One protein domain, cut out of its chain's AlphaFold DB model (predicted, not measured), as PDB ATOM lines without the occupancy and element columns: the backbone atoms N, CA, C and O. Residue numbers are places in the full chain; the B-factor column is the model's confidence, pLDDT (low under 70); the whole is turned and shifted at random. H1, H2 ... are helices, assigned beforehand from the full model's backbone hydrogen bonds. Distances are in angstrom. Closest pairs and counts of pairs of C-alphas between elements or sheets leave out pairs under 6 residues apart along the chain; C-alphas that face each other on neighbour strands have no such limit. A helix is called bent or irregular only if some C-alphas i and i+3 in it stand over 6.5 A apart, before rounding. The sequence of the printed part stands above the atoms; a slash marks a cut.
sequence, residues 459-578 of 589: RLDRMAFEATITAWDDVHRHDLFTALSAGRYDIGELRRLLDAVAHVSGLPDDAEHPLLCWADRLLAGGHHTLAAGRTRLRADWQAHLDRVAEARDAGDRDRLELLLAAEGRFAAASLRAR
ATOM      1  N   ARG A 459     -64.008  63.072  47.630       98.06
ATOM      2  CA  ARG A 459     -65.284  62.662  47.003       98.06
ATOM      3  C   ARG A 459     -65.858  63.764  46.122       98.06
ATOM      4  O   ARG A 459     -66.231  63.505  44.979       98.06
ATOM      5  N   LEU A 460     -65.911  64.989  46.638       98.56
ATOM      6  CA  LEU A 460     -66.426  66.142  45.908       98.56
ATOM      7  C   LEU A 460     -65.573  66.446  44.666       98.56
ATOM      8  O   LEU A 460     -66.130  66.673  43.595       98.56
ATOM      9  N   ASP A 461     -64.242  66.389  44.760       98.31
ATOM     10  CA  ASP A 461     -63.349  66.571  43.607       98.31
ATOM     11  C   ASP A 461     -63.557  65.490  42.548       98.31
ATOM     12  O   ASP A 461     -63.604  65.792  41.352       98.31
ATOM     13  N   ARG A 462     -63.750  64.234  42.970       95.94
ATOM     14  CA  ARG A 462     -64.090  63.141  42.058       95.94
ATOM     15  C   ARG A 462     -65.425  63.388  41.362       95.94
ATOM     16  O   ARG A 462     -65.483  63.296  40.137       95.94
ATOM     17  N   MET A 463     -66.471  63.755  42.101       96.12
ATOM     18  CA  MET A 463     -67.786  64.081  41.531       96.12
ATOM     19  C   MET A 463     -67.721  65.295  40.592       96.12
ATOM     20  O   MET A 463     -68.424  65.342  39.581       96.12
ATOM     21  N   ALA A 464     -66.866  66.276  40.890       94.81
ATOM     22  CA  ALA A 464     -66.634  67.434  40.034       94.81
ATOM     23  C   ALA A 464     -65.927  67.047  38.728       94.81
ATOM     24  O   ALA A 464     -66.372  67.448  37.647       94.81
ATOM     25  N   PHE A 465     -64.884  66.215  38.805       93.12
ATOM     26  CA  PHE A 465     -64.209  65.646  37.636       93.12
ATOM     27  C   PHE A 465     -65.184  64.859  36.746       93.12
ATOM     28  O   PHE A 465     -65.208  65.032  35.525       93.12
ATOM     29  N   GLU A 466     -66.024  64.041  37.372       92.38
ATOM     30  CA  GLU A 466     -67.053  63.219  36.734       92.38
ATOM     31  C   GLU A 466     -68.272  64.014  36.246       92.38
ATOM     32  O   GLU A 466     -69.128  63.471  35.546       92.38
ATOM     33  N   ALA A 467     -68.360  65.297  36.608       91.38
ATOM     34  CA  ALA A 467     -69.512  66.171  36.392       91.38
ATOM     35  C   ALA A 467     -70.840  65.645  36.984       91.38
ATOM     36  O   ALA A 467     -71.914  66.094  36.579       91.38
ATOM     37  N   THR A 468     -70.768  64.741  37.964       93.62
ATOM     38  CA  THR A 468     -71.909  64.196  38.720       93.62
ATOM     39  C   THR A 468     -72.267  65.049  39.938       93.62
ATOM     40  O   THR A 468     -73.337  64.883  40.515       93.62
ATOM     41  N   ILE A 469     -71.401  65.997  40.306       94.81
ATOM     42  CA  ILE A 469     -71.635  66.959  41.387       94.81
ATOM     43  C   ILE A 469     -72.810  67.899  41.081       94.81
ATOM     44  O   ILE A 469     -73.069  68.225  39.918       94.81
ATOM     45  N   THR A 470     -73.506  68.373  42.117       94.06
ATOM     46  CA  THR A 470     -74.496  69.456  41.998       94.06
ATOM     47  C   THR A 470     -73.826  70.831  42.111       94.06
ATOM     48  O   THR A 470     -72.718  70.959  42.623       94.06
ATOM     49  N   ALA A 471     -74.501  71.899  41.677       91.94
ATOM     50  CA  ALA A 471     -73.970  73.258  41.848       91.94
ATOM     51  C   ALA A 471     -73.798  73.653  43.327       91.94
ATOM     52  O   ALA A 471     -72.884  74.398  43.664       91.94
ATOM     53  N   TRP A 472     -74.673  73.157  44.206       94.69
ATOM     54  CA  TRP A 472     -74.620  73.439  45.641       94.69
ATOM     55  C   TRP A 472     -73.444  72.715  46.314       94.69
ATOM     56  O   TRP A 472     -72.717  73.323  47.101       94.69
ATOM     57  N   ASP A 473     -73.207  71.452  45.948       96.81
ATOM     58  CA  ASP A 473     -72.068  70.671  46.445       96.81
ATOM     59  C   ASP A 473     -70.738  71.263  45.960       96.81
ATOM     60  O   ASP A 473     -69.765  71.302  46.709       96.81
ATOM     61  N   ASP A 474     -70.691  71.770  44.722       96.31
ATOM     62  CA  ASP A 474     -69.478  72.376  44.166       96.31
ATOM     63  C   ASP A 474     -69.092  73.669  44.901       96.31
ATOM     64  O   ASP A 474     -67.907  73.930  45.081       96.31
ATOM     65  N   VAL A 475     -70.051  74.450  45.415       96.75
ATOM     66  CA  VAL A 475     -69.740  75.586  46.310       96.75
ATOM     67  C   VAL A 475     -69.035  75.092  47.576       96.75
ATOM     68  O   VAL A 475     -67.939  75.551  47.888       96.75
ATOM     69  N   HIS A 476     -69.601  74.085  48.245       97.81
ATOM     70  CA  HIS A 476     -69.037  73.550  49.488       97.81
ATOM     71  C   HIS A 476     -67.702  72.831  49.276       97.81
ATOM     72  O   HIS A 476     -66.860  72.817  50.173       97.81
ATOM     73  N   ARG A 477     -67.460  72.285  48.079       98.12
ATOM     74  CA  ARG A 477     -66.148  71.770  47.673       98.12
ATOM     75  C   ARG A 477     -65.075  72.858  47.740       98.12
ATOM     76  O   ARG A 477     -64.008  72.627  48.304       98.12
ATOM     77  N   HIS A 478     -65.361  74.052  47.218       97.75
ATOM     78  CA  HIS A 478     -64.431  75.185  47.288       97.75
ATOM     79  C   HIS A 478     -64.257  75.703  48.721       97.75
ATOM     80  O   HIS A 478     -63.133  76.041  49.109       97.75
ATOM     81  N   ASP A 479     -65.328  75.731  49.515       97.44
ATOM     82  CA  ASP A 479     -65.267  76.148  50.920       97.44
ATOM     83  C   ASP A 479     -64.405  75.184  51.750       97.44
ATOM     84  O   ASP A 479     -63.504  75.622  52.468       97.44
ATOM     85  N   LEU A 480     -64.594  73.867  51.587       97.19
ATOM     86  CA  LEU A 480     -63.767  72.839  52.232       97.19
ATOM     87  C   LEU A 480     -62.300  72.931  51.807       97.19
ATOM     88  O   LEU A 480     -61.415  72.886  52.662       97.19
ATOM     89  N   PHE A 481     -62.028  73.101  50.509       97.88
ATOM     90  CA  PHE A 481     -60.664  73.293  50.014       97.88
ATOM     91  C   PHE A 481     -60.005  74.521  50.650       97.88
ATOM     92  O   PHE A 481     -58.857  74.456  51.096       97.88
ATOM     93  N   THR A 482     -60.731  75.635  50.733       96.56
ATOM     94  CA  THR A 482     -60.239  76.878  51.338       96.56
ATOM     95  C   THR A 482     -59.953  76.689  52.827       96.56
ATOM     96  O   THR A 482     -58.874  77.053  53.292       96.56
ATOM     97  N   ALA A 483     -60.865  76.052  53.566       96.00
ATOM     98  CA  ALA A 483     -60.702  75.789  54.993       96.00
ATOM     99  C   ALA A 483     -59.509  74.856  55.285       96.00
ATOM    100  O   ALA A 483     -58.729  75.113  56.205       96.00
ATOM    101  N   LEU A 484     -59.319  73.801  54.482       94.75
ATOM    102  CA  LEU A 484     -58.196  72.868  54.637       94.75
ATOM    103  C   LEU A 484     -56.852  73.490  54.227       94.75
ATOM    104  O   LEU A 484     -55.837  73.238  54.874       94.75
ATOM    105  N   SER A 485     -56.824  74.331  53.191       93.19
ATOM    106  CA  SER A 485     -55.589  74.955  52.690       93.19
ATOM    107  C   SER A 485     -55.176  76.238  53.429       93.19
ATOM    108  O   SER A 485     -54.081  76.745  53.200       93.19
ATOM    109  N   ALA A 486     -55.983  76.742  54.369       86.75
ATOM    110  CA  ALA A 486     -55.714  77.991  55.091       86.75
ATOM    111  C   ALA A 486     -54.472  77.958  56.013       86.75
ATOM    112  O   ALA A 486     -54.047  78.993  56.530       86.75
ATOM    113  N   GLY A 487     -53.907  76.777  56.289       70.94
ATOM    114  CA  GLY A 487     -52.744  76.591  57.172       70.94
ATOM    115  C   GLY A 487     -53.032  76.771  58.671       70.94
ATOM    116  O   GLY A 487     -52.194  76.428  59.502       70.94
ATOM    117  N   ARG A 488     -54.222  77.267  59.031       78.50
ATOM    118  CA  ARG A 488     -54.793  77.287  60.385       78.50
ATOM    119  C   ARG A 488     -56.266  76.904  60.280       78.50
ATOM    120  O   ARG A 488     -57.082  77.729  59.889       78.50
ATOM    121  N   TYR A 489     -56.576  75.650  60.579       83.25
ATOM    122  CA  TYR A 489     -57.919  75.096  60.433       83.25
ATOM    123  C   TYR A 489     -58.781  75.374  61.669       83.25
ATOM    124  O   TYR A 489     -58.365  75.123  62.802       83.25
ATOM    125  N   ASP A 490     -60.004  75.853  61.439       91.50
ATOM    126  CA  ASP A 490     -61.049  75.945  62.456       91.50
ATOM    127  C   ASP A 490     -61.888  74.655  62.440       91.50
ATOM    128  O   ASP A 490     -62.627  74.364  61.499       91.50
ATOM    129  N   ILE A 491     -61.775  73.864  63.509       94.19
ATOM    130  CA  ILE A 491     -62.510  72.601  63.663       94.19
ATOM    131  C   ILE A 491     -64.032  72.821  63.670       94.19
ATOM    132  O   ILE A 491     -64.775  71.963  63.191       94.19
ATOM    133  N   GLY A 492     -64.510  73.944  64.211       95.75
ATOM    134  CA  GLY A 492     -65.930  74.289  64.218       95.75
ATOM    135  C   GLY A 492     -66.445  74.603  62.817       95.75
ATOM    136  O   GLY A 492     -67.527  74.151  62.445       95.75
ATOM    137  N   GLU A 493     -65.661  75.323  62.016       96.19
ATOM    138  CA  GLU A 493     -65.971  75.574  60.607       96.19
ATOM    139  C   GLU A 493     -65.997  74.283  59.785       96.19
ATOM    140  O   GLU A 493     -66.990  74.027  59.105       96.19
ATOM    141  N   LEU A 494     -64.970  73.435  59.909       96.88
ATOM    142  CA  LEU A 494     -64.908  72.155  59.196       96.88
ATOM    143  C   LEU A 494     -66.103  71.256  59.527       96.88
ATOM    144  O   LEU A 494     -66.678  70.655  58.625       96.88
ATOM    145  N   ARG A 495     -66.525  71.204  60.796       97.62
ATOM    146  CA  ARG A 495     -67.733  70.463  61.198       97.62
ATOM    147  C   ARG A 495     -68.992  71.005  60.530       97.62
ATOM    148  O   ARG A 495     -69.745  70.222  59.971       97.62
ATOM    149  N   ARG A 496     -69.190  72.330  60.512       97.81
ATOM    150  CA  ARG A 496     -70.348  72.933  59.823       97.81
ATOM    151  C   ARG A 496     -70.359  72.616  58.328       97.81
ATOM    152  O   ARG A 496     -71.426  72.369  57.778       97.81
ATOM    153  N   LEU A 497     -69.195  72.645  57.677       97.62
ATOM    154  CA  LEU A 497     -69.078  72.304  56.258       97.62
ATOM    155  C   LEU A 497     -69.372  70.820  56.014       97.62
ATOM    156  O   LEU A 497     -70.132  70.506  55.105       97.62
ATOM    157  N   LEU A 498     -68.836  69.924  56.847       97.94
ATOM    158  CA  LEU A 498     -69.125  68.487  56.801       97.94
ATOM    159  C   LEU A 498     -70.617  68.185  56.989       97.94
ATOM    160  O   LEU A 498     -71.168  67.379  56.242       97.94
ATOM    161  N   ASP A 499     -71.274  68.855  57.940       97.94
ATOM    162  CA  ASP A 499     -72.713  68.711  58.183       97.94
ATOM    163  C   ASP A 499     -73.536  69.165  56.971       97.94
ATOM    164  O   ASP A 499     -74.544  68.542  56.637       97.94
ATOM    165  N   ALA A 500     -73.100  70.226  56.284       97.44
ATOM    166  CA  ALA A 500     -73.774  70.710  55.086       97.44
ATOM    167  C   ALA A 500     -73.775  69.639  53.984       97.44
ATOM    168  O   ALA A 500     -74.815  69.391  53.378       97.44
ATOM    169  N   VAL A 501     -72.636  68.982  53.738       97.62
ATOM    170  CA  VAL A 501     -72.476  67.959  52.683       97.62
ATOM    171  C   VAL A 501     -72.637  66.526  53.209       97.62
ATOM    172  O   VAL A 501     -72.105  65.581  52.622       97.62
ATOM    173  N   ALA A 502     -73.360  66.323  54.313       97.56
ATOM    174  CA  ALA A 502     -73.459  65.017  54.969       97.56
ATOM    175  C   ALA A 502     -73.999  63.901  54.048       97.56
ATOM    176  O   ALA A 502     -73.614  62.739  54.194       97.56
ATOM    177  N   HIS A 503     -74.835  64.233  53.053       96.12
ATOM    178  CA  HIS A 503     -75.300  63.268  52.047       96.12
ATOM    179  C   HIS A 503     -74.166  62.726  51.171       96.12
ATOM    180  O   HIS A 503     -74.228  61.568  50.768       96.12
ATOM    181  N   VAL A 504     -73.118  63.515  50.910       97.06
ATOM    182  CA  VAL A 504     -71.937  63.080  50.143       97.06
ATOM    183  C   VAL A 504     -71.122  62.070  50.941       97.06
ATOM    184  O   VAL A 504     -70.671  61.069  50.386       97.06
ATOM    185  N   SER A 505     -70.977  62.280  52.250       92.62
ATOM    186  CA  SER A 505     -70.356  61.311  53.165       92.62
ATOM    187  C   SER A 505     -71.131  59.992  53.218       92.62
ATOM    188  O   SER A 505     -70.528  58.930  53.343       92.62
ATOM    189  N   GLY A 506     -72.459  60.052  53.080       93.75
ATOM    190  CA  GLY A 506     -73.343  58.885  53.071       93.75
ATOM    191  C   GLY A 506     -73.357  58.080  51.768       93.75
ATOM    192  O   GLY A 506     -73.980  57.019  51.733       93.75
ATOM    193  N   LEU A 507     -72.695  58.543  50.699       95.31
ATOM    194  CA  LEU A 507     -72.600  57.775  49.455       95.31
ATOM    195  C   LEU A 507     -71.809  56.469  49.674       95.31
ATOM    196  O   LEU A 507     -70.821  56.477  50.423       95.31
ATOM    197  N   PRO A 508     -72.207  55.362  49.021       94.38
ATOM    198  CA  PRO A 508     -71.476  54.106  49.113       94.38
ATOM    199  C   PRO A 508     -70.080  54.243  48.498       94.38
ATOM    200  O   PRO A 508     -69.864  55.055  47.596       94.38
ATOM    201  N   ASP A 509     -69.134  53.446  48.990       95.00
ATOM    202  CA  ASP A 509     -67.841  53.281  48.329       95.00
ATOM    203  C   ASP A 509     -68.005  52.491  47.016       95.00
ATOM    204  O   ASP A 509     -68.936  51.696  46.858       95.00
ATOM    205  N   ASP A 510     -67.085  52.698  46.074       93.94
ATOM    206  CA  ASP A 510     -67.084  52.021  44.780       93.94
ATOM    207  C   ASP A 510     -66.658  50.556  44.975       93.94
ATOM    208  O   ASP A 510     -65.489  50.254  45.230       93.94
ATOM    209  N   ALA A 511     -67.620  49.638  44.861       83.88
ATOM    210  CA  ALA A 511     -67.401  48.194  44.987       83.88
ATOM    211  C   ALA A 511     -67.169  47.485  43.638       83.88
ATOM    212  O   ALA A 511     -66.725  46.338  43.607       83.88
ATOM    213  N   GLU A 512     -67.467  48.164  42.529       88.25
ATOM    214  CA  GLU A 512     -67.415  47.620  41.173       88.25
ATOM    215  C   GLU A 512     -66.403  48.371  40.293       88.25
ATOM    216  O   GLU A 512     -65.621  49.207  40.743       88.25
ATOM    217  N   HIS A 513     -66.417  48.061  38.996       92.00
ATOM    218  CA  HIS A 513     -65.593  48.738  38.009       92.00
ATOM    219  C   HIS A 513     -65.882  50.258  37.986       92.00
ATOM    220  O   HIS A 513     -67.049  50.636  37.864       92.00
ATOM    221  N   PRO A 514     -64.865  51.146  37.971       92.50
ATOM    222  CA  PRO A 514     -65.066  52.596  38.120       92.50
ATOM    223  C   PRO A 514     -66.055  53.240  37.132       92.50
ATOM    224  O   PRO A 514     -66.772  54.170  37.487       92.50
ATOM    225  N   LEU A 515     -66.131  52.739  35.892       93.50
ATOM    226  CA  LEU A 515     -67.115  53.219  34.909       93.50
ATOM    227  C   LEU A 515     -68.571  52.942  35.309       93.50
ATOM    228  O   LEU A 515     -69.434  53.764  35.018       93.50
ATOM    229  N   LEU A 516     -68.841  51.802  35.952       95.19
ATOM    230  CA  LEU A 516     -70.186  51.451  36.412       95.19
ATOM    231  C   LEU A 516     -70.589  52.372  37.564       95.19
ATOM    232  O   LEU A 516     -71.654  52.977  37.524       95.19
ATOM    233  N   CYS A 517     -69.685  52.591  38.519       95.00
ATOM    234  CA  CYS A 517     -69.937  53.495  39.638       95.00
ATOM    235  C   CYS A 517     -70.122  54.958  39.190       95.00
ATOM    236  O   CYS A 517     -70.993  55.661  39.706       95.00
ATOM    237  N   TRP A 518     -69.356  55.422  38.193       94.44
ATOM    238  CA  TRP A 518     -69.571  56.744  37.591       94.44
ATOM    239  C   TRP A 518     -70.947  56.826  36.911       94.44
ATOM    240  O   TRP A 518     -71.687  57.786  37.143       94.44
ATOM    241  N   ALA A 519     -71.330  55.816  36.123       95.44
ATOM    242  CA  ALA A 519     -72.658  55.758  35.515       95.44
ATOM    243  C   ALA A 519     -73.769  55.830  36.576       95.44
ATOM    244  O   ALA A 519     -74.678  56.646  36.445       95.44
ATOM    245  N   ASP A 520     -73.647  55.066  37.661       95.88
ATOM    246  CA  ASP A 520     -74.621  55.042  38.753       95.88
ATOM    247  C   ASP A 520     -74.769  56.409  39.424       95.88
ATOM    248  O   ASP A 520     -75.889  56.885  39.622       95.88
ATOM    249  N   ARG A 521     -73.655  57.101  39.700       94.56
ATOM    250  CA  ARG A 521     -73.690  58.475  40.225       94.56
ATOM    251  C   ARG A 521     -74.365  59.445  39.257       94.56
ATOM    252  O   ARG A 521     -75.147  60.293  39.690       94.56
ATOM    253  N   LEU A 522     -74.085  59.330  37.958       94.19
ATOM    254  CA  LEU A 522     -74.687  60.195  36.941       94.19
ATOM    255  C   LEU A 522     -76.201  59.982  36.844       94.19
ATOM    256  O   LEU A 522     -76.959  60.953  36.818       94.19
ATOM    257  N   LEU A 523     -76.636  58.721  36.834       95.56
ATOM    258  CA  LEU A 523     -78.044  58.333  36.794       95.56
ATOM    259  C   LEU A 523     -78.784  58.781  38.059       95.56
ATOM    260  O   LEU A 523     -79.869  59.349  37.956       95.56
ATOM    261  N   ALA A 524     -78.180  58.595  39.236       94.94
ATOM    262  CA  ALA A 524     -78.756  59.016  40.511       94.94
ATOM    263  C   ALA A 524     -78.908  60.543  40.612       94.94
ATOM    264  O   ALA A 524     -79.935  61.034  41.081       94.94
ATOM    265  N   GLY A 525     -77.911  61.307  40.150       92.69
ATOM    266  CA  GLY A 525     -77.976  62.770  40.150       92.69
ATOM    267  C   GLY A 525     -78.926  63.343  39.088       92.69
ATOM    268  O   GLY A 525     -79.503  64.419  39.277       92.69
ATOM    269  N   GLY A 526     -79.098  62.650  37.959       92.44
ATOM    270  CA  GLY A 526     -80.046  62.998  36.904       92.44
ATOM    271  C   GLY A 526     -79.930  64.454  36.432       92.44
ATOM    272  O   GLY A 526     -78.878  64.906  35.974       92.44
ATOM    273  N   HIS A 527     -81.030  65.210  36.528       90.94
ATOM    274  CA  HIS A 527     -81.118  66.617  36.094       90.94
ATOM    275  C   HIS A 527     -80.491  67.618  37.084       90.94
ATOM    276  O   HIS A 527     -80.442  68.808  36.783       90.94
ATOM    277  N   HIS A 528     -80.029  67.166  38.254       91.31
ATOM    278  CA  HIS A 528     -79.422  68.026  39.280       91.31
ATOM    279  C   HIS A 528     -77.897  68.147  39.148       91.31
ATOM    280  O   HIS A 528     -77.282  68.986  39.807       91.31
ATOM    281  N   THR A 529     -77.291  67.320  38.294       90.69
ATOM    282  CA  THR A 529     -75.845  67.305  38.054       90.69
ATOM    283  C   THR A 529     -75.386  68.513  37.239       90.69
ATOM    284  O   THR A 529     -76.127  69.070  36.422       90.69
ATOM    285  N   LEU A 530     -74.116  68.894  37.386       88.12
ATOM    286  CA  LEU A 530     -73.491  69.888  36.513       88.12
ATOM    287  C   LEU A 530     -73.390  69.415  35.054       88.12
ATOM    288  O   LEU A 530     -73.345  70.260  34.157       88.12
ATOM    289  N   ALA A 531     -73.371  68.103  34.792       86.62
ATOM    290  CA  ALA A 531     -73.462  67.559  33.437       86.62
ATOM    291  C   ALA A 531     -74.780  67.960  32.752       86.62
ATOM    292  O   ALA A 531     -74.753  68.476  31.633       86.62
ATOM    293  N   ALA A 532     -75.916  67.856  33.453       84.88
ATOM    294  CA  ALA A 532     -77.226  68.240  32.921       84.88
ATOM    295  C   ALA A 532     -77.262  69.703  32.443       84.88
ATOM    296  O   ALA A 532     -77.790  70.002  31.370       84.88
ATOM    297  N   GLY A 533     -76.629  70.613  33.193       77.25
ATOM    298  CA  GLY A 533     -76.545  72.040  32.857       77.25
ATOM    299  C   GLY A 533     -75.755  72.363  31.579       77.25
ATOM    300  O   GLY A 533     -75.815  73.492  31.092       77.25
ATOM    301  N   ARG A 534     -75.016  71.397  31.013       78.25
ATOM    302  CA  ARG A 534     -74.275  71.553  29.746       78.25
ATOM    303  C   ARG A 534     -75.135  71.252  28.521       78.25
ATOM    304  O   ARG A 534     -74.782  71.675  27.416       78.25
ATOM    305  N   THR A 535     -76.261  70.572  28.709       72.06
ATOM    306  CA  THR A 535     -77.186  70.217  27.633       72.06
ATOM    307  C   THR A 535     -78.268  71.286  27.493       72.06
ATOM    308  O   THR A 535     -78.881  71.711  28.468       72.06
ATOM    309  N   ARG A 536     -78.517  71.750  26.260       69.00
ATOM    310  CA  ARG A 536     -79.484  72.837  26.000       69.00
ATOM    311  C   ARG A 536     -80.940  72.403  26.157       69.00
ATOM    312  O   ARG A 536     -81.776  73.228  26.513       69.00
ATOM    313  N   LEU A 537     -81.249  71.143  25.850       79.62
ATOM    314  CA  LEU A 537     -82.606  70.606  25.877       79.62
ATOM    315  C   LEU A 537     -82.717  69.480  26.901       79.62
ATOM    316  O   LEU A 537     -81.960  68.514  26.880       79.62
ATOM    317  N   ARG A 538     -83.735  69.569  27.757       84.06
ATOM    318  CA  ARG A 538     -84.005  68.562  28.789       84.06
ATOM    319  C   ARG A 538     -84.262  67.163  28.212       84.06
ATOM    320  O   ARG A 538     -83.894  66.174  28.837       84.06
ATOM    321  N   ALA A 539     -84.883  67.087  27.034       84.69
ATOM    322  CA  ALA A 539     -85.161  65.826  26.347       84.69
ATOM    323  C   ALA A 539     -83.879  65.128  25.866       84.69
ATOM    324  O   ALA A 539     -83.755  63.918  26.025       84.69
ATOM    325  N   ASP A 540     -82.908  65.891  25.354       86.31
ATOM    326  CA  ASP A 540     -81.619  65.346  24.911       86.31
ATOM    327  C   ASP A 540     -80.845  64.756  26.095       86.31
ATOM    328  O   ASP A 540     -80.260  63.679  25.979       86.31
ATOM    329  N   TRP A 541     -80.897  65.429  27.252       88.56
ATOM    330  CA  TRP A 541     -80.289  64.919  28.480       88.56
ATOM    331  C   TRP A 541     -80.956  63.629  28.956       88.56
ATOM    332  O   TRP A 541     -80.269  62.670  29.292       88.56
ATOM    333  N   GLN A 542     -82.290  63.561  28.924       92.44
ATOM    334  CA  GLN A 542     -82.995  62.334  29.287       92.44
ATOM    335  C   GLN A 542     -82.615  61.170  28.361       92.44
ATOM    336  O   GLN A 542     -82.248  60.107  28.845       92.44
ATOM    337  N   ALA A 543     -82.586  61.397  27.045       90.00
ATOM    338  CA  ALA A 543     -82.153  60.384  26.084       90.00
ATOM    339  C   ALA A 543     -80.682  59.964  26.287       90.00
ATOM    340  O   ALA A 543     -80.310  58.823  26.007       90.00
ATOM    341  N   HIS A 544     -79.820  60.869  26.765       91.44
ATOM    342  CA  HIS A 544     -78.464  60.516  27.177       91.44
ATOM    343  C   HIS A 544     -78.479  59.560  28.376       91.44
ATOM    344  O   HIS A 544     -77.859  58.499  28.294       91.44
ATOM    345  N   LEU A 545     -79.199  59.906  29.450       93.81
ATOM    346  CA  LEU A 545     -79.317  59.072  30.650       93.81
ATOM    347  C   LEU A 545     -79.877  57.684  30.321       93.81
ATOM    348  O   LEU A 545     -79.329  56.695  30.793       93.81
ATOM    349  N   ASP A 546     -80.881  57.594  29.449       96.00
ATOM    350  CA  ASP A 546     -81.465  56.314  29.035       96.00
ATOM    351  C   ASP A 546     -80.416  55.413  28.348       96.00
ATOM    352  O   ASP A 546     -80.335  54.217  28.626       96.00
ATOM    353  N   ARG A 547     -79.538  55.986  27.506       95.94
ATOM    354  CA  ARG A 547     -78.428  55.238  26.879       95.94
ATOM    355  C   ARG A 547     -77.349  54.821  27.876       95.94
ATOM    356  O   ARG A 547     -76.715  53.791  27.653       95.94
ATOM    357  N   VAL A 548     -77.098  55.630  28.908       95.44
ATOM    358  CA  VAL A 548     -76.161  55.291  29.992       95.44
ATOM    359  C   VAL A 548     -76.729  54.155  30.832       95.44
ATOM    360  O   VAL A 548     -76.006  53.198  31.080       95.44
ATOM    361  N   ALA A 549     -78.012  54.218  31.198       97.75
ATOM    362  CA  ALA A 549     -78.702  53.160  31.931       97.75
ATOM    363  C   ALA A 549     -78.670  51.835  31.161       97.75
ATOM    364  O   ALA A 549     -78.247  50.825  31.707       97.75
ATOM    365  N   GLU A 550     -78.994  51.857  29.864       97.75
ATOM    366  CA  GLU A 550     -78.924  50.670  29.004       97.75
ATOM    367  C   GLU A 550     -77.509  50.064  28.969       97.75
ATOM    368  O   GLU A 550     -77.343  48.857  29.130       97.75
ATOM    369  N   ALA A 551     -76.475  50.895  28.785       96.75
ATOM    370  CA  ALA A 551     -75.088  50.429  28.753       96.75
ATOM    371  C   ALA A 551     -74.623  49.893  30.117       96.75
ATOM    372  O   ALA A 551     -73.900  48.899  30.175       96.75
ATOM    373  N   ARG A 552     -75.054  50.532  31.208       96.44
ATOM    374  CA  ARG A 552     -74.774  50.118  32.583       96.44
ATOM    375  C   ARG A 552     -75.418  48.776  32.898       96.44
ATOM    376  O   ARG A 552     -74.715  47.881  33.356       96.44
ATOM    377  N   ASP A 553     -76.704  48.613  32.612       96.44
ATOM    378  CA  ASP A 553     -77.440  47.377  32.893       96.44
ATOM    379  C   ASP A 553     -76.931  46.205  32.034       96.44
ATOM    380  O   ASP A 553     -76.937  45.057  32.474       96.44
ATOM    381  N   ALA A 554     -76.419  46.492  30.832       95.81
ATOM    382  CA  ALA A 554     -75.740  45.514  29.981       95.81
ATOM    383  C   ALA A 554     -74.283  45.219  30.400       95.81
ATOM    384  O   ALA A 554     -73.664  44.312  29.842       95.81
ATOM    385  N   GLY A 555     -73.701  45.989  31.328       93.50
ATOM    386  CA  GLY A 555     -72.283  45.899  31.687       93.50
ATOM    387  C   GLY A 555     -71.318  46.295  30.555       93.50
ATOM    388  O   GLY A 555     -70.154  45.890  30.573       93.50
ATOM    389  N   ASP A 556     -71.776  47.071  29.568       94.69
ATOM    390  CA  ASP A 556     -71.011  47.473  28.380       94.69
ATOM    391  C   ASP A 556     -70.065  48.644  28.696       94.69
ATOM    392  O   ASP A 556     -70.383  49.829  28.538       94.69
ATOM    393  N   ARG A 557     -68.866  48.294  29.166       92.19
ATOM    394  CA  ARG A 557     -67.831  49.247  29.601       92.19
ATOM    395  C   ARG A 557     -67.311  50.127  28.465       92.19
ATOM    396  O   ARG A 557     -67.052  51.306  28.692       92.19
ATOM    397  N   ASP A 558     -67.200  49.592  27.253       90.44
ATOM    398  CA  ASP A 558     -66.720  50.348  26.092       90.44
ATOM    399  C   ASP A 558     -67.725  51.439  25.706       90.44
ATOM    400  O   ASP A 558     -67.355  52.591  25.443       90.44
ATOM    401  N   ARG A 559     -69.021  51.102  25.713       92.94
ATOM    402  CA  ARG A 559     -70.093  52.073  25.477       92.94
ATOM    403  C   ARG A 559     -70.174  53.103  26.601       92.94
ATOM    404  O   ARG A 559     -70.343  54.287  26.304       92.94
ATOM    405  N   LEU A 560     -69.997  52.694  27.858       93.44
ATOM    406  CA  LEU A 560     -69.949  53.618  28.994       93.44
ATOM    407  C   LEU A 560     -68.785  54.607  28.901       93.44
ATOM    408  O   LEU A 560     -69.013  55.800  29.085       93.44
ATOM    409  N   GLU A 561     -67.568  54.169  28.557       90.50
ATOM    410  CA  GLU A 561     -66.437  55.094  28.377       90.50
ATOM    411  C   GLU A 561     -66.771  56.171  27.334       90.50
ATOM    412  O   GLU A 561     -66.487  57.350  27.547       90.50
ATOM    413  N   LEU A 562     -67.405  55.793  26.219       88.69
ATOM    414  CA  LEU A 562     -67.794  56.737  25.170       88.69
ATOM    415  C   LEU A 562     -68.871  57.725  25.634       88.69
ATOM    416  O   LEU A 562     -68.751  58.921  25.360       88.69
ATOM    417  N   LEU A 563     -69.910  57.236  26.314       89.81
ATOM    418  CA  LEU A 563     -71.021  58.059  26.793       89.81
ATOM    419  C   LEU A 563     -70.568  59.031  27.890       89.81
ATOM    420  O   LEU A 563     -70.814  60.231  27.787       89.81
ATOM    421  N   LEU A 564     -69.825  58.543  28.885       87.94
ATOM    422  CA  LEU A 564     -69.352  59.346  30.016       87.94
ATOM    423  C   LEU A 564     -68.271  60.355  29.595       87.94
ATOM    424  O   LEU A 564     -68.224  61.482  30.097       87.94
ATOM    425  N   ALA A 565     -67.433  60.015  28.607       73.50
ATOM    426  CA  ALA A 565     -66.433  60.944  28.080       73.50
ATOM    427  C   ALA A 565     -67.033  62.104  27.260       73.50
ATOM    428  O   ALA A 565     -66.349  63.117  27.086       73.50
ATOM    429  N   ALA A 566     -68.260  61.964  26.741       59.56
ATOM    430  CA  ALA A 566     -68.924  62.978  25.917       59.56
ATOM    431  C   ALA A 566     -69.483  64.162  26.732       59.56
ATOM    432  O   ALA A 566     -69.532  65.279  26.216       59.56
ATOM    433  N   GLU A 567     -69.855  63.940  27.996       52.25
ATOM    434  CA  GLU A 567     -70.506  64.941  28.864       52.25
ATOM    435  C   GLU A 567     -69.516  65.691  29.772       52.25
ATOM    436  O   GLU A 567     -69.735  66.840  30.175       52.25
ATOM    437  N   GLY A 568     -68.355  65.089  30.034       45.84
ATOM    438  CA  GLY A 568     -67.153  65.816  30.420       45.84
ATOM    439  C   GLY A 568     -66.556  66.488  29.185       45.84
ATOM    440  O   GLY A 568     -66.525  65.899  28.112       45.84
ATOM    441  N   ARG A 569     -65.962  67.677  29.285       40.91
ATOM    442  CA  ARG A 569     -65.025  68.153  28.246       40.91
ATOM    443  C   ARG A 569     -63.734  67.307  28.246       40.91
ATOM    444  O   ARG A 569     -62.641  67.846  28.374       40.91
ATOM    445  N   PHE A 570     -63.844  65.984  28.124       41.47
ATOM    446  CA  PHE A 570     -62.739  65.034  28.211       41.47
ATOM    447  C   PHE A 570     -62.624  64.067  27.022       41.47
ATOM    448  O   PHE A 570     -61.612  63.373  26.910       41.47
ATOM    449  N   ALA A 571     -63.516  64.134  26.029       36.56
ATOM    450  CA  ALA A 571     -63.361  63.407  24.764       36.56
ATOM    451  C   ALA A 571     -62.622  64.161  23.636       36.56
ATOM    452  O   ALA A 571     -62.641  63.708  22.493       36.56
ATOM    453  N   ALA A 572     -61.872  65.234  23.917       31.00
ATOM    454  CA  ALA A 572     -60.820  65.656  22.979       31.00
ATOM    455  C   ALA A 572     -59.601  64.704  23.004       31.00
ATOM    456  O   ALA A 572     -58.711  64.854  22.177       31.00
ATOM    457  N   ALA A 573     -59.562  63.714  23.909       33.34
ATOM    458  CA  ALA A 573     -58.491  62.713  23.980       33.34
ATOM    459  C   ALA A 573     -58.948  61.257  23.736       33.34
ATOM    460  O   ALA A 573     -58.118  60.437  23.354       33.34
ATOM    461  N   SER A 574     -60.231  60.898  23.917       34.91
ATOM    462  CA  SER A 574     -60.709  59.510  23.712       34.91
ATOM    463  C   SER A 574     -61.299  59.260  22.317       34.91
ATOM    464  O   SER A 574     -60.958  58.259  21.689       34.91
ATOM    465  N   LEU A 575     -62.073  60.195  21.749       35.38
ATOM    466  CA  LEU A 575     -62.507  60.117  20.341       35.38
ATOM    467  C   LEU A 575     -61.385  60.496  19.368       35.38
ATOM    468  O   LEU A 575     -61.314  59.983  18.247       35.38
ATOM    469  N   ARG A 576     -60.452  61.336  19.826       35.75
ATOM    470  CA  ARG A 576     -59.223  61.636  19.095       35.75
ATOM    471  C   ARG A 576     -58.323  60.408  19.020       35.75
ATOM    472  O   ARG A 576     -57.836  60.146  17.938       35.75
ATOM    473  N   ALA A 577     -58.278  59.538  20.033       37.28
ATOM    474  CA  ALA A 577     -57.459  58.322  20.027       37.28
ATOM    475  C   ALA A 577     -57.794  57.278  18.941       37.28
ATOM    476  O   ALA A 577     -56.977  56.393  18.730       37.28
ATOM    477  N   ARG A 578     -58.937  57.307  18.233       40.88
ATOM    478  CA  ARG A 578     -59.132  56.447  17.034       40.88
ATOM    479  C   ARG A 578     -58.551  57.080  15.761       40.88
ATOM    480  O   ARG A 578     -57.970  56.368  14.951       40.88
TER     481      ARG A 578
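What this domain is: This is residues 459 to 578 of the 589 residues of an uncharacterized protein of Actinoplanes sp. ATCC 53533 (UniProt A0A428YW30). An elongated, two-lobed domain: at one end the hairpin of H2 and H3, with H1 steeply tilted to H2 and short H4 near H1, and at the other end an up-and-down bundle of three helices, H5, H6 and H7, each running against the one before. Residues 485 to 490 stick out at the turn of the first hairpin. The printed part has 120 residues, with seven named helices, H1 to H7 in chain order, and no named strand; the class is all helix. It is only just compact, close to loose, with a radius of gyration of the C-alphas of 16.1 A, and spans 48 by 29 by 27 A.

Where its parts are: H1 is residues 459 to 465, beginning at C-alpha 459 (-65.284, 62.662, 47.003). H2 is residues 471 to 485, 21.4 A long, H3 residues 491 to 500, 14.3 A, and H4 residues 502 to 505. H5 is residues 514 to 528, 21.1 A, and irregular: C-alphas 524 and 527 are 9.1 A apart. H6 is residues 538 to 553, 22.6 A, and H7 residues 557 to 567, 15.9 A, ending at C-alpha 567 (-70.506, 64.941, 28.864).

How they stand to each other: H1 touches H2, with residues 473 to 477 of H2 alone, at a steep tilt of 63 degrees; the closest C-alphas, of Leu 460 and Arg 477, are 5.9 A apart. H2 and H3 form a hairpin at a shallow tilt of 16 degrees, closest at the C-alphas of Leu 480 and Leu 497, 6.7 A. H5 and H6 form a hairpin at 28 degrees, closest at Leu 516 and Arg 552, C-alphas 6.1 A apart. H6 and H7 form another at 22 degrees, with the C-alphas of Ala 551 and Leu 560 closest at 6.1 A. Every O i to N i+4 pair is within hydrogen-bond range in H1, H2, H3 and H6; H5 has 9 of 11, H7 6 of 7, and H4 is too short for such a pair.

The domain as a whole: The C-alphas farthest apart, of Gly 492 and Arg 578, are 50.9 A apart. The printed part has no cut and no long link. Residue 536 and residues 566 to 578, of which 566 and 567 belong to H7, have pLDDT under 70.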